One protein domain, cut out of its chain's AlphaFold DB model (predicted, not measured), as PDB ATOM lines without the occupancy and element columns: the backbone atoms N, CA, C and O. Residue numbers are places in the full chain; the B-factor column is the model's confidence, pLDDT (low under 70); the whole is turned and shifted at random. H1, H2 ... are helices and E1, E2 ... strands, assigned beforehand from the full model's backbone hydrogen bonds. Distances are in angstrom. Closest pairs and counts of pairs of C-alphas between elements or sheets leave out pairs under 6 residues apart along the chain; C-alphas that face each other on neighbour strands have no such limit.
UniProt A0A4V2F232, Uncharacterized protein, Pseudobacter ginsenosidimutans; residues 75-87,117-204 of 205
ATOM      1  N   TYR A  75      27.371  28.073   6.540       96.44
ATOM      2  CA  TYR A  75      27.713  26.808   5.907       96.44
ATOM      3  C   TYR A  75      28.619  27.088   4.719       96.44
ATOM      4  O   TYR A  75      28.273  27.899   3.857       96.44
ATOM      5  N   ILE A  76      29.793  26.467   4.712       96.25
ATOM      6  CA  ILE A  76      30.890  26.821   3.817       96.25
ATOM      7  C   ILE A  76      31.374  25.589   3.071       96.25
ATOM      8  O   ILE A  76      31.520  24.532   3.673       96.25
ATOM      9  N   PHE A  77      31.677  25.735   1.785       96.62
ATOM     10  CA  PHE A  77      32.503  24.770   1.063       96.62
ATOM     11  C   PHE A  77      33.523  25.493   0.181       96.62
ATOM     12  O   PHE A  77      33.322  26.644  -0.230       96.62
ATOM     13  N   VAL A  78      34.634  24.819  -0.091       96.75
ATOM     14  CA  VAL A  78      35.758  25.334  -0.873       96.75
ATOM     15  C   VAL A  78      35.852  24.549  -2.174       96.75
ATOM     16  O   VAL A  78      35.705  23.331  -2.185       96.75
ATOM     17  N   VAL A  79      36.098  25.258  -3.272       96.38
ATOM     18  CA  VAL A  79      36.355  24.679  -4.589       96.38
ATOM     19  C   VAL A  79      37.727  25.136  -5.059       96.38
ATOM     20  O   VAL A  79      38.001  26.338  -5.133       96.38
ATOM     21  N   LEU A  80      38.575  24.175  -5.398       96.38
ATOM     22  CA  LEU A  80      39.881  24.394  -6.003       96.38
ATOM     23  C   LEU A  80      39.864  23.891  -7.437       96.38
ATOM     24  O   LEU A  80      39.311  22.832  -7.729       96.38
ATOM     25  N   LYS A  81      40.486  24.659  -8.323       95.62
ATOM     26  CA  LYS A  81      40.729  24.281  -9.710       95.62
ATOM     27  C   LYS A  81      42.221  24.065  -9.878       95.62
ATOM     28  O   LYS A  81      42.987  24.999  -9.629       95.62
ATOM     29  N   ALA A  82      42.616  22.886 -10.329       96.50
ATOM     30  CA  ALA A  82      43.994  22.572 -10.665       96.50
ATOM     31  C   ALA A  82      44.126  22.235 -12.148       96.50
ATOM     32  O   ALA A  82      43.178  21.764 -12.778       96.50
ATOM     33  N   LYS A  83      45.305  22.492 -12.703       96.44
ATOM     34  CA  LYS A  83      45.733  21.931 -13.980       96.44
ATOM     35  C   LYS A  83      46.762  20.851 -13.690       96.44
ATOM     36  O   LYS A  83      47.715  21.149 -12.980       96.44
ATOM     37  N   GLN A  84      46.575  19.652 -14.227       95.88
ATOM     38  CA  GLN A  84      47.468  18.516 -14.001       95.88
ATOM     39  C   GLN A  84      47.874  17.880 -15.333       95.88
ATOM     40  O   GLN A  84      47.059  17.849 -16.259       95.88
ATOM     41  N   PRO A  85      49.118  17.400 -15.468       95.50
ATOM     42  CA  PRO A  85      49.552  16.726 -16.676       95.50
ATOM     43  C   PRO A  85      48.980  15.307 -16.749       95.50
ATOM     44  O   PRO A  85      49.075  14.529 -15.804       95.50
ATOM     45  N   ALA A  86      48.440  14.949 -17.910       93.81
ATOM     46  CA  ALA A  86      48.019  13.592 -18.228       93.81
ATOM     47  C   ALA A  86      48.705  13.120 -19.512       93.81
ATOM     48  O   ALA A  86      48.882  13.883 -20.470       93.81
ATOM     49  N   LEU A  87      49.126  11.854 -19.529       92.69
ATOM     50  CA  LEU A  87      49.753  11.241 -20.692       92.69
ATOM     51  C   LEU A  87      48.686  10.556 -21.548       92.69
ATOM     52  O   LEU A  87      48.079   9.570 -21.137       92.69
ATOM     53  N   MET A 117      47.448  19.237 -20.412       94.25
ATOM     54  CA  MET A 117      47.124  19.800 -19.101       94.25
ATOM     55  C   MET A 117      45.616  19.706 -18.895       94.25
ATOM     56  O   MET A 117      44.856  20.547 -19.388       94.25
ATOM     57  N   GLU A 118      45.185  18.676 -18.182       94.62
ATOM     58  CA  GLU A 118      43.790  18.476 -17.823       94.62
ATOM     59  C   GLU A 118      43.398  19.392 -16.669       94.62
ATOM     60  O   GLU A 118      44.212  19.771 -15.828       94.62
ATOM     61  N   THR A 119      42.136  19.804 -16.652       94.56
ATOM     62  CA  THR A 119      41.591  20.646 -15.589       94.56
ATOM     63  C   THR A 119      40.798  19.779 -14.629       94.56
ATOM     64  O   THR A 119      39.779  19.222 -15.024       94.56
ATOM     65  N   ASN A 120      41.217  19.752 -13.368       93.31
ATOM     66  CA  ASN A 120      40.554  19.010 -12.306       93.31
ATOM     67  C   ASN A 120      39.979  19.958 -11.251       93.31
ATOM     68  O   ASN A 120      40.569  20.995 -10.925       93.31
ATOM     69  N   TYR A 121      38.811  19.600 -10.719       93.94
ATOM     70  CA  TYR A 121      38.128  20.356  -9.675       93.94
ATOM     71  C   TYR A 121      38.029  19.532  -8.399       93.94
ATOM     72  O   TYR A 121      37.580  18.387  -8.405       93.94
ATOM     73  N   TYR A 122      38.390  20.155  -7.286       94.75
ATOM     74  CA  TYR A 122      38.305  19.566  -5.959       94.75
ATOM     75  C   TYR A 122      37.334  20.387  -5.131       94.75
ATOM     76  O   TYR A 122      37.495  21.598  -4.998       94.75
ATOM     77  N   THR A 123      36.312  19.732  -4.592       95.81
ATOM     78  CA  THR A 123      35.286  20.370  -3.764       95.81
ATOM     79  C   THR A 123      35.346  19.766  -2.366       95.81
ATOM     80  O   THR A 123      35.368  18.543  -2.234       95.81
ATOM     81  N   SER A 124      35.391  20.606  -1.334       95.75
ATOM     82  CA  SER A 124      35.303  20.152   0.054       95.75
ATOM     83  C   SER A 124      33.874  19.748   0.403       95.75
ATOM     84  O   SER A 124      32.914  20.185  -0.229       95.75
ATOM     85  N   GLU A 125      33.706  19.001   1.487       95.12
ATOM     86  CA  GLU A 125      32.385  18.855   2.096       95.12
ATOM     87  C   GLU A 125      31.857  20.206   2.615       95.12
ATOM     88  O   GLU A 125      32.608  21.177   2.778       95.12
ATOM     89  N   VAL A 126      30.546  20.266   2.872       96.06
ATOM     90  CA  VAL A 126      29.913  21.434   3.492       96.06
ATOM     91  C   VAL A 126      30.219  21.432   4.985       96.06
ATOM     92  O   VAL A 126      29.773  20.558   5.724       96.06
ATOM     93  N   ILE A 127      30.932  22.457   5.434       95.94
ATOM     94  CA  ILE A 127      31.363  22.633   6.816       95.94
ATOM     95  C   ILE A 127      30.465  23.667   7.488       95.94
ATOM     96  O   ILE A 127      30.266  24.778   6.989       95.94
ATOM     97  N   GLU A 128      29.932  23.310   8.650       95.75
ATOM     98  CA  GLU A 128      29.220  24.242   9.513       95.75
ATOM     99  C   GLU A 128      30.211  25.062  10.349       95.75
ATOM    100  O   GLU A 128      31.046  24.517  11.069       95.75
ATOM    101  N   VAL A 129      30.092  26.388  10.292       94.38
ATOM    102  CA  VAL A 129      30.957  27.316  11.022       94.38
ATOM    103  C   VAL A 129      30.114  28.198  11.932       94.38
ATOM    104  O   VAL A 129      29.400  29.091  11.474       94.38
ATOM    105  N   GLY A 130      30.228  27.964  13.240       92.19
ATOM    106  CA  GLY A 130      29.724  28.875  14.267       92.19
ATOM    107  C   GLY A 130      30.584  30.136  14.371       92.19
ATOM    108  O   GLY A 130      31.804  30.079  14.186       92.19
ATOM    109  N   ASP A 131      29.945  31.265  14.677       91.00
ATOM    110  CA  ASP A 131      30.569  32.590  14.807       91.00
ATOM    111  C   ASP A 131      31.481  32.907  13.622       91.00
ATOM    112  O   ASP A 131      32.695  33.099  13.753       91.00
ATOM    113  N   TYR A 132      30.888  32.842  12.434       92.50
ATOM    114  CA  TYR A 132      31.564  33.042  11.169       92.50
ATOM    115  C   TYR A 132      32.343  34.359  11.139       92.50
ATOM    116  O   TYR A 132      31.832  35.423  11.496       92.50
ATOM    117  N   SER A 133      33.570  34.270  10.631       93.94
ATOM    118  CA  SER A 133      34.419  35.407  10.311       93.94
ATOM    119  C   SER A 133      35.190  35.135   9.022       93.94
ATOM    120  O   SER A 133      35.446  33.984   8.659       93.94
ATOM    121  N   ILE A 134      35.611  36.204   8.349       93.50
ATOM    122  CA  ILE A 134      36.422  36.118   7.126       93.50
ATOM    123  C   ILE A 134      37.751  35.385   7.398       93.50
ATOM    124  O   ILE A 134      38.221  34.613   6.569       93.50
ATOM    125  N   ALA A 135      38.328  35.540   8.594       95.31
ATOM    126  CA  ALA A 135      39.534  34.810   8.987       95.31
ATOM    127  C   ALA A 135      39.313  33.286   9.022       95.31
ATOM    128  O   ALA A 135      40.158  32.527   8.547       95.31
ATOM    129  N   LYS A 136      38.157  32.822   9.527       94.44
ATOM    130  CA  LYS A 136      37.794  31.394   9.501       94.44
ATOM    131  C   LYS A 136      37.618  30.885   8.069       94.44
ATOM    132  O   LYS A 136      38.018  29.761   7.788       94.44
ATOM    133  N   GLN A 137      37.074  31.712   7.172       94.25
ATOM    134  CA  GLN A 137      36.955  31.379   5.752       94.25
ATOM    135  C   GLN A 137      38.327  31.093   5.126       94.25
ATOM    136  O   GLN A 137      38.522  30.023   4.557       94.25
ATOM    137  N   TYR A 138      39.289  32.012   5.261       96.06
ATOM    138  CA  TYR A 138      40.631  31.821   4.700       96.06
ATOM    139  C   TYR A 138      41.358  30.634   5.325       96.06
ATOM    140  O   TYR A 138      41.947  29.840   4.601       96.06
ATOM    141  N   LYS A 139      41.222  30.437   6.642       96.25
ATOM    142  CA  LYS A 139      41.790  29.267   7.316       96.25
ATOM    143  C   LYS A 139      41.278  27.950   6.723       96.25
ATOM    144  O   LYS A 139      42.073  27.044   6.507       96.25
ATOM    145  N   LEU A 140      39.975  27.847   6.449       95.62
ATOM    146  CA  LEU A 140      39.395  26.657   5.817       95.62
ATOM    147  C   LEU A 140      39.888  26.472   4.378       95.62
ATOM    148  O   LEU A 140      40.159  25.347   3.971       95.62
ATOM    149  N   MET A 141      40.037  27.564   3.621       96.44
ATOM    150  CA  MET A 141      40.600  27.505   2.270       96.44
ATOM    151  C   MET A 141      42.034  26.981   2.280       96.44
ATOM    152  O   MET A 141      42.335  26.071   1.517       96.44
ATOM    153  N   ASP A 142      42.890  27.511   3.152       97.12
ATOM    154  CA  ASP A 142      44.299  27.116   3.220       97.12
ATOM    155  C   ASP A 142      44.451  25.665   3.718       97.12
ATOM    156  O   ASP A 142      45.284  24.918   3.210       97.12
ATOM    157  N   GLN A 143      43.605  25.230   4.662       96.56
ATOM    158  CA  GLN A 143      43.556  23.833   5.111       96.56
ATOM    159  C   GLN A 143      43.169  22.875   3.981       96.56
ATOM    160  O   GLN A 143      43.804  21.835   3.814       96.56
ATOM    161  N   PHE A 144      42.145  23.219   3.200       96.81
ATOM    162  CA  PHE A 144      41.725  22.397   2.070       96.81
ATOM    163  C   PHE A 144      42.765  22.412   0.943       96.81
ATOM    164  O   PHE A 144      43.065  21.374   0.364       96.81
ATOM    165  N   GLU A 145      43.380  23.565   0.669       96.69
ATOM    166  CA  GLU A 145      44.474  23.691  -0.299       96.69
ATOM    167  C   GLU A 145      45.662  22.801   0.064       96.69
ATOM    168  O   GLU A 145      46.194  22.120  -0.808       96.69
ATOM    169  N   PHE A 146      46.042  22.752   1.343       96.88
ATOM    170  CA  PHE A 146      47.104  21.870   1.819       96.88
ATOM    171  C   PHE A 146      46.796  20.391   1.536       96.88
ATOM    172  O   PHE A 146      47.622  19.703   0.945       96.88
ATOM    173  N   GLN A 147      45.584  19.929   1.861       95.81
ATOM    174  CA  GLN A 147      45.162  18.544   1.597       95.81
ATOM    175  C   GLN A 147      45.175  18.204   0.101       95.81
ATOM    176  O   GLN A 147      45.577  17.114  -0.299       95.81
ATOM    177  N   ILE A 148      44.732  19.136  -0.744       95.88
ATOM    178  CA  ILE A 148      44.704  18.922  -2.192       95.88
ATOM    179  C   ILE A 148      46.112  18.958  -2.798       95.88
ATOM    180  O   ILE A 148      46.364  18.206  -3.734       95.88
ATOM    181  N   LYS A 149      47.048  19.749  -2.258       95.75
ATOM    182  CA  LYS A 149      48.453  19.730  -2.702       95.75
ATOM    183  C   LYS A 149      49.096  18.361  -2.515       95.75
ATOM    184  O   LYS A 149      49.716  17.877  -3.451       95.75
ATOM    185  N   GLU A 150      48.889  17.714  -1.370       94.75
ATOM    186  CA  GLU A 150      49.421  16.365  -1.127       94.75
ATOM    187  C   GLU A 150      48.905  15.354  -2.163       94.75
ATOM    188  O   GLU A 150      49.676  14.553  -2.693       94.75
ATOM    189  N   LYS A 151      47.612  15.436  -2.508       94.69
ATOM    190  CA  LYS A 151      47.008  14.598  -3.550       94.69
ATOM    191  C   LYS A 151      47.572  14.901  -4.940       94.69
ATOM    192  O   LYS A 151      47.900  13.983  -5.682       94.69
ATOM    193  N   ILE A 152      47.711  16.180  -5.285       95.38
ATOM    194  CA  ILE A 152      48.284  16.609  -6.565       95.38
ATOM    195  C   ILE A 152      49.726  16.109  -6.717       95.38
ATOM    196  O   ILE A 152      50.094  15.631  -7.784       95.38
ATOM    197  N   GLU A 153      50.538  16.175  -5.661       94.12
ATOM    198  CA  GLU A 153      51.907  15.652  -5.687       94.12
ATOM    199  C   GLU A 153      51.949  14.135  -5.928       94.12
ATOM    200  O   GLU A 153      52.893  13.627  -6.534       94.12
ATOM    201  N   GLU A 154      50.955  13.392  -5.442       93.56
ATOM    202  CA  GLU A 154      50.819  11.963  -5.724       93.56
ATOM    203  C   GLU A 154      50.466  11.698  -7.190       93.56
ATOM    204  O   GLU A 154      51.122  10.872  -7.828       93.56
ATOM    205  N   ASP A 155      49.512  12.450  -7.735       92.62
ATOM    206  CA  ASP A 155      49.137  12.381  -9.149       92.62
ATOM    207  C   ASP A 155      50.333  12.734 -10.061       92.62
ATOM    208  O   ASP A 155      50.588  12.043 -11.049       92.62
ATOM    209  N   ASP A 156      51.135  13.743  -9.698       93.69
ATOM    210  CA  ASP A 156      52.359  14.113 -10.423       93.69
ATOM    211  C   ASP A 156      53.392  12.979 -10.409       93.69
ATOM    212  O   ASP A 156      53.976  12.645 -11.444       93.69
ATOM    213  N   ARG A 157      53.605  12.323  -9.257       93.31
ATOM    214  CA  ARG A 157      54.485  11.141  -9.171       93.31
ATOM    215  C   ARG A 157      54.007  10.018 -10.085       93.31
ATOM    216  O   ARG A 157      54.834   9.381 -10.743       93.31
ATOM    217  N   GLN A 158      52.698   9.790 -10.142       93.19
ATOM    218  CA  GLN A 158      52.105   8.792 -11.024       93.19
ATOM    219  C   GLN A 158      52.325   9.157 -12.498       93.19
ATOM    220  O   GLN A 158      52.785   8.315 -13.271       93.19
ATOM    221  N   TYR A 159      52.095  10.413 -12.884       94.31
ATOM    222  CA  TYR A 159      52.389  10.906 -14.231       94.31
ATOM    223  C   TYR A 159      53.862  10.687 -14.611       94.31
ATOM    224  O   TYR A 159      54.157  10.116 -15.665       94.31
ATOM    225  N   TYR A 160      54.804  11.045 -13.734       92.50
ATOM    226  CA  TYR A 160      56.233  10.828 -13.977       92.50
ATOM    227  C   TYR A 160      56.588   9.349 -14.146       92.50
ATOM    228  O   TYR A 160      57.421   8.994 -14.987       92.50
ATOM    229  N   PHE A 161      55.959   8.469 -13.366       92.31
ATOM    230  CA  PHE A 161      56.121   7.029 -13.516       92.31
ATOM    231  C   PHE A 161      55.628   6.548 -14.889       92.31
ATOM    232  O   PHE A 161      56.317   5.780 -15.568       92.31
ATOM    233  N   GLU A 162      54.478   7.038 -15.351       91.69
ATOM    234  CA  GLU A 162      53.944   6.706 -16.672       91.69
ATOM    235  C   GLU A 162      54.837   7.191 -17.814       91.69
ATOM    236  O   GLU A 162      55.119   6.426 -18.737       91.69
ATOM    237  N   VAL A 163      55.345   8.420 -17.735       91.62
ATOM    238  CA  VAL A 163      56.311   8.953 -18.706       91.62
ATOM    239  C   VAL A 163      57.551   8.063 -18.761       91.62
ATOM    240  O   VAL A 163      57.970   7.644 -19.838       91.62
ATOM    241  N   ASN A 164      58.123   7.705 -17.611       89.25
ATOM    242  CA  ASN A 164      59.345   6.900 -17.560       89.25
ATOM    243  C   ASN A 164      59.163   5.462 -18.073       89.25
ATOM    244  O   ASN A 164      60.132   4.861 -18.545       89.25
ATOM    245  N   THR A 165      57.954   4.909 -17.986       88.88
ATOM    246  CA  THR A 165      57.654   3.536 -18.423       88.88
ATOM    247  C   THR A 165      57.207   3.454 -19.879       88.88
ATOM    248  O   THR A 165      57.586   2.507 -20.567       88.88
ATOM    249  N   LYS A 166      56.437   4.434 -20.363       86.94
ATOM    250  CA  LYS A 166      55.816   4.411 -21.700       86.94
ATOM    251  C   LYS A 166      56.587   5.226 -22.742       86.94
ATOM    252  O   LYS A 166      56.554   4.895 -23.925       86.94
ATOM    253  N   VAL A 167      57.297   6.277 -22.328       85.69
ATOM    254  CA  VAL A 167      58.015   7.180 -23.237       85.69
ATOM    255  C   VAL A 167      59.504   6.823 -23.261       85.69
ATOM    256  O   VAL A 167      60.229   6.957 -22.273       85.69
ATOM    257  N   TYR A 168      59.987   6.356 -24.413       78.62
ATOM    258  CA  TYR A 168      61.381   5.918 -24.581       78.62
ATOM    259  C   TYR A 168      62.330   7.026 -25.057       78.62
ATOM    260  O   TYR A 168      63.539   6.908 -24.877       78.62
ATOM    261  N   SER A 169      61.807   8.111 -25.634       76.62
ATOM    262  CA  SER A 169      62.589   9.228 -26.173       76.62
ATOM    263  C   SER A 169      62.071  10.576 -25.660       76.62
ATOM    264  O   SER A 169      60.880  10.742 -25.428       76.62
ATOM    265  N   ASN A 170      62.970  11.552 -25.489       77.06
ATOM    266  CA  ASN A 170      62.640  12.929 -25.091       77.06
ATOM    267  C   ASN A 170      61.882  13.075 -23.748       77.06
ATOM    268  O   ASN A 170      61.001  13.920 -23.628       77.06
ATOM    269  N   ARG A 171      62.219  12.270 -22.729       80.75
ATOM    270  CA  ARG A 171      61.557  12.303 -21.404       80.75
ATOM    271  C   ARG A 171      61.629  13.671 -20.726       80.75
ATOM    272  O   ARG A 171      60.661  14.085 -20.100       80.75
ATOM    273  N   ASP A 172      62.739  14.385 -20.890       78.88
ATOM    274  CA  ASP A 172      62.960  15.686 -20.249       78.88
ATOM    275  C   ASP A 172      61.912  16.730 -20.662       78.88
ATOM    276  O   ASP A 172      61.515  17.559 -19.848       78.88
ATOM    277  N   GLY A 173      61.391  16.647 -21.894       80.62
ATOM    278  CA  GLY A 173      60.302  17.513 -22.350       80.62
ATOM    279  C   GLY A 173      58.966  17.253 -21.643       80.62
ATOM    280  O   GLY A 173      58.170  18.173 -21.493       80.62
ATOM    281  N   TYR A 174      58.734  16.026 -21.172       82.31
ATOM    282  CA  TYR A 174      57.541  15.644 -20.406       82.31
ATOM    283  C   TYR A 174      57.699  15.995 -18.922       82.31
ATOM    284  O   TYR A 174      56.734  16.364 -18.264       82.31
ATOM    285  N   HIS A 175      58.931  15.975 -18.406       82.19
ATOM    286  CA  HIS A 175      59.217  16.366 -17.023       82.19
ATOM    287  C   HIS A 175      59.070  17.873 -16.756       82.19
ATOM    288  O   HIS A 175      59.080  18.302 -15.607       82.19
ATOM    289  N   ALA A 176      58.924  18.686 -17.806       86.00
ATOM    290  CA  ALA A 176      58.697  20.124 -17.691       86.00
ATOM    291  C   ALA A 176      57.260  20.492 -17.271       86.00
ATOM    292  O   ALA A 176      57.014  21.638 -16.890       86.00
ATOM    293  N   TYR A 177      56.309  19.558 -17.360       87.25
ATOM    294  CA  TYR A 177      54.931  19.796 -16.949       87.25
ATOM    295  C   TYR A 177      54.774  19.517 -15.456       87.25
ATOM    296  O   TYR A 177      55.084  18.427 -14.988       87.25
ATOM    297  N   ALA A 178      54.262  20.501 -14.722       87.69
ATOM    298  CA  ALA A 178      53.970  20.386 -13.301       87.69
ATOM    299  C   ALA A 178      52.525  20.796 -13.037       87.69
ATOM    300  O   ALA A 178      51.995  21.699 -13.699       87.69
ATOM    301  N   SER A 179      51.897  20.140 -12.067       95.44
ATOM    302  CA  SER A 179      50.563  20.523 -11.649       95.44
ATOM    303  C   SER A 179      50.548  21.887 -10.961       95.44
ATOM    304  O   SER A 179      51.475  22.271 -10.249       95.44
ATOM    305  N   GLU A 180      49.455  22.624 -11.139       94.81
ATOM    306  CA  GLU A 180      49.280  23.953 -10.552       94.81
ATOM    307  C   GLU A 180      47.835  24.167 -10.096       94.81
ATOM    308  O   GLU A 180      46.886  23.914 -10.842       94.81
ATOM    309  N   ILE A 181      47.656  24.708  -8.888       95.31
ATOM    310  CA  ILE A 181      46.358  25.217  -8.430       95.31
ATOM    311  C   ILE A 181      46.144  26.603  -9.041       95.31
ATOM    312  O   ILE A 181      46.758  27.584  -8.631       95.31
ATOM    313  N   VAL A 182      45.232  26.693 -10.006       96.19
ATOM    314  CA  VAL A 182      44.982  27.911 -10.793       96.19
ATOM    315  C   VAL A 182      43.840  28.768 -10.251       96.19
ATOM    316  O   VAL A 182      43.682  29.925 -10.645       96.19
ATOM    317  N   ASN A 183      42.974  28.217  -9.396       95.31
ATOM    318  CA  ASN A 183      41.885  28.978  -8.794       95.31
ATOM    319  C   ASN A 183      41.473  28.406  -7.441       95.31
ATOM    320  O   ASN A 183      41.412  27.189  -7.268       95.31
ATOM    321  N   ARG A 184      41.102  29.301  -6.525       94.56
ATOM    322  CA  ARG A 184      40.507  28.965  -5.237       94.56
ATOM    323  C   ARG A 184      39.272  29.819  -4.984       94.56
ATOM    324  O   ARG A 184      39.342  31.049  -5.011       94.56
ATOM    325  N   LYS A 185      38.138  29.174  -4.720       94.88
ATOM    326  CA  LYS A 185      36.878  29.834  -4.364       94.88
ATOM    327  C   LYS A 185      36.303  29.232  -3.103       94.88
ATOM    328  O   LYS A 185      36.393  28.034  -2.872       94.88
ATOM    329  N   CYS A 186      35.670  30.081  -2.315       95.50
ATOM    330  CA  CYS A 186      34.946  29.682  -1.128       95.50
ATOM    331  C   CYS A 186      33.526  30.213  -1.234       95.50
ATOM    332  O   CYS A 186      33.324  31.389  -1.543       95.50
ATOM    333  N   PHE A 187      32.559  29.348  -0.971       95.69
ATOM    334  CA  PHE A 187      31.148  29.684  -1.025       95.69
ATOM    335  C   PHE A 187      30.574  29.634   0.382       95.69
ATOM    336  O   PHE A 187      30.842  28.698   1.130       95.69
ATOM    337  N   VAL A 188      29.814  30.663   0.749       95.88
ATOM    338  CA  VAL A 188      29.305  30.868   2.108       95.88
ATOM    339  C   VAL A 188      27.796  31.053   2.040       95.88
ATOM    340  O   VAL A 188      27.308  31.912   1.307       95.88
ATOM    341  N   TYR A 189      27.060  30.268   2.822       96.12
ATOM    342  CA  TYR A 189      25.598  30.267   2.837       96.12
ATOM    343  C   TYR A 189      25.042  30.354   4.257       96.12
ATOM    344  O   TYR A 189      25.683  29.956   5.229       96.12
ATOM    345  N   ASP A 190      23.805  30.838   4.358       94.56
ATOM    346  CA  ASP A 190      23.037  30.883   5.608       94.56
ATOM    347  C   ASP A 190      22.393  29.545   5.984       94.56
ATOM    348  O   ASP A 190      22.052  29.331   7.144       94.56
ATOM    349  N   SER A 191      22.212  28.635   5.023       94.75
ATOM    350  CA  SER A 191      21.579  27.338   5.260       94.75
ATOM    351  C   SER A 191      22.364  26.187   4.645       94.75
ATOM    352  O   SER A 191      22.931  26.303   3.554       94.75
ATOM    353  N   TYR A 192      22.347  25.051   5.346       93.50
ATOM    354  CA  TYR A 192      22.970  23.813   4.889       93.50
ATOM    355  C   TYR A 192      22.369  23.330   3.570       93.50
ATOM    356  O   TYR A 192      23.098  22.919   2.678       93.50
ATOM    357  N   GLU A 193      21.047  23.418   3.421       94.88
ATOM    358  CA  GLU A 193      20.343  22.963   2.220       94.88
ATOM    359  C   GLU A 193      20.853  23.670   0.957       94.88
ATOM    360  O   GLU A 193      21.211  23.013  -0.020       94.88
ATOM    361  N   LYS A 194      20.982  25.005   1.004       94.12
ATOM    362  CA  LYS A 194      21.524  25.787  -0.114       94.12
ATOM    363  C   LYS A 194      22.978  25.419  -0.394       94.12
ATOM    364  O   LYS A 194      23.324  25.170  -1.546       94.12
ATOM    365  N   ALA A 195      23.805  25.335   0.651       94.44
ATOM    366  CA  ALA A 195      25.205  24.945   0.513       94.44
ATOM    367  C   ALA A 195      25.349  23.544  -0.101       94.44
ATOM    368  O   ALA A 195      26.157  23.351  -1.001       94.44
ATOM    369  N   SER A 196      24.536  22.580   0.332       93.06
ATOM    370  CA  SER A 196      24.572  21.194  -0.140       93.06
ATOM    371  C   SER A 196      24.170  21.067  -1.609       93.06
ATOM    372  O   SER A 196      24.812  20.335  -2.363       93.06
ATOM    373  N   ILE A 197      23.138  21.799  -2.045       92.94
ATOM    374  CA  ILE A 197      22.710  21.813  -3.450       92.94
ATOM    375  C   ILE A 197      23.814  22.388  -4.341       92.94
ATOM    376  O   ILE A 197      24.153  21.787  -5.359       92.94
ATOM    377  N   GLU A 198      24.391  23.528  -3.961       92.38
ATOM    378  CA  GLU A 198      25.434  24.185  -4.754       92.38
ATOM    379  C   GLU A 198      26.753  23.397  -4.746       92.38
ATOM    380  O   GLU A 198      27.369  23.236  -5.797       92.38
ATOM    381  N   CYS A 199      27.126  22.790  -3.617       91.06
ATOM    382  CA  CYS A 199      28.282  21.896  -3.507       91.06
ATOM    383  C   CYS A 199      28.169  20.678  -4.442       91.06
ATOM    384  O   CYS A 199      29.151  20.247  -5.036       91.06
ATOM    385  N   LYS A 200      26.966  20.121  -4.632       90.06
ATOM    386  CA  LYS A 200      26.759  19.018  -5.590       90.06
ATOM    387  C   LYS A 200      26.861  19.474  -7.043       90.06
ATOM    388  O   LYS A 200      27.273  18.695  -7.900       90.06
ATOM    389  N   LYS A 201      26.475  20.718  -7.340       88.44
ATOM    390  CA  LYS A 201      26.605  21.298  -8.684       88.44
ATOM    391  C   LYS A 201      28.052  21.644  -9.015       88.44
ATOM    392  O   LYS A 201      28.440  21.476 -10.167       88.44
ATOM    393  N   SER A 202      28.851  22.079  -8.037       79.88
ATOM    394  CA  SER A 202      30.253  22.461  -8.261       79.88
ATOM    395  C   SER A 202      31.143  21.302  -8.714       79.88
ATOM    396  O   SER A 202      32.170  21.545  -9.329       79.88
ATOM    397  N   ILE A 203      30.717  20.055  -8.485       66.19
ATOM    398  CA  ILE A 203      31.387  18.831  -8.959       66.19
ATOM    399  C   ILE A 203      31.222  18.628 -10.485       66.19
ATOM    400  O   ILE A 203      31.924  17.817 -11.075       66.19
ATOM    401  N   ARG A 204      30.298  19.348 -11.143       57.53
ATOM    402  CA  ARG A 204      30.004  19.213 -12.587       57.53
ATOM    403  C   ARG A 204      30.572  20.339 -13.468       57.53
ATOM    404  O   ARG A 204      30.223  20.388 -14.647       57.53
TER     405      ARG A 204
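Overview. This is residues 75 to 87 and 117 to 204 of the 205 residues of an uncharacterized protein of Pseudobacter ginsenosidimutans (UniProt A0A4V2F232). A narrow, strongly twisted sheet of four strands has the long helix H1 packed on one face and the shorter H3 on the opposite face, in a rod-like outline. E1 runs through the middle of the sheet, with E2 and E3 on one side of it and E4 on the other, each antiparallel to it; the little helix H2 lies off the sheet, by the last turns of H1. The printed part has 101 residues, with three named helices and four named strands that follow each other along the chain as E1 E2 E3 H1 H2 E4 H3; the class is mixed, helices and strands. It is loose, with a radius of gyration of the C-alphas of 17.0 A, and spans 56 by 25 by 16 A.

Arrangement. E1, residues 75 to 87, pairs with E2, residues 117 to 123, at 159 degrees; N 82 and O 120 are 2.8 A apart. E3, residues 127 to 129, is beside residues 75 to 76 of E1, with N 127 and O 76 2.8 A apart. E4, residues 180 to 189, pairs with E1 at 161 degrees; N 79 and O 185 are 2.8 A apart. H1, residues 134 to 166, is on the sheet; its closest C-alpha pair with E1 is Val 78 and Met 141, 6.2 A. H3, residues 192 to 202, is on the opposite face at a height over the sheet of 8.2 A, and runs along the strands, at 13 degrees to E1 on the local plane. The C-alphas of Tyr 75 and Tyr 192, 5.7 A apart, are the closest of E1 and H3. H1 and H3 are apart. H2, residues 171 to 174, only just touches H1, with 3 pairs of C-alphas within 8 A, the closest Val 163 and Arg 171 at 6.8 A. In H1 and H3 every O i to N i+4 pair is within hydrogen-bond range; H2 is too short for one.

Along the chain. E1 measures 37.9 A from C-alpha 75 at (27.713, 26.808, 5.907). H1 measures 47.0 A, E4 27.9 A, E2 19.4 A and H3 15.1 A, ending with C-alpha 202 at (30.253, 22.461, -8.261).

Size, cuts and confidence. The farthest C-alphas, of Asp 131 and Ser 169, are 57.0 A apart. Residues 88 to 116 are not printed; C-alphas 87 and 117 are 9.1 A apart across the cut. The links printed whole are tight. Residues 203 to 204 are under pLDDT 70.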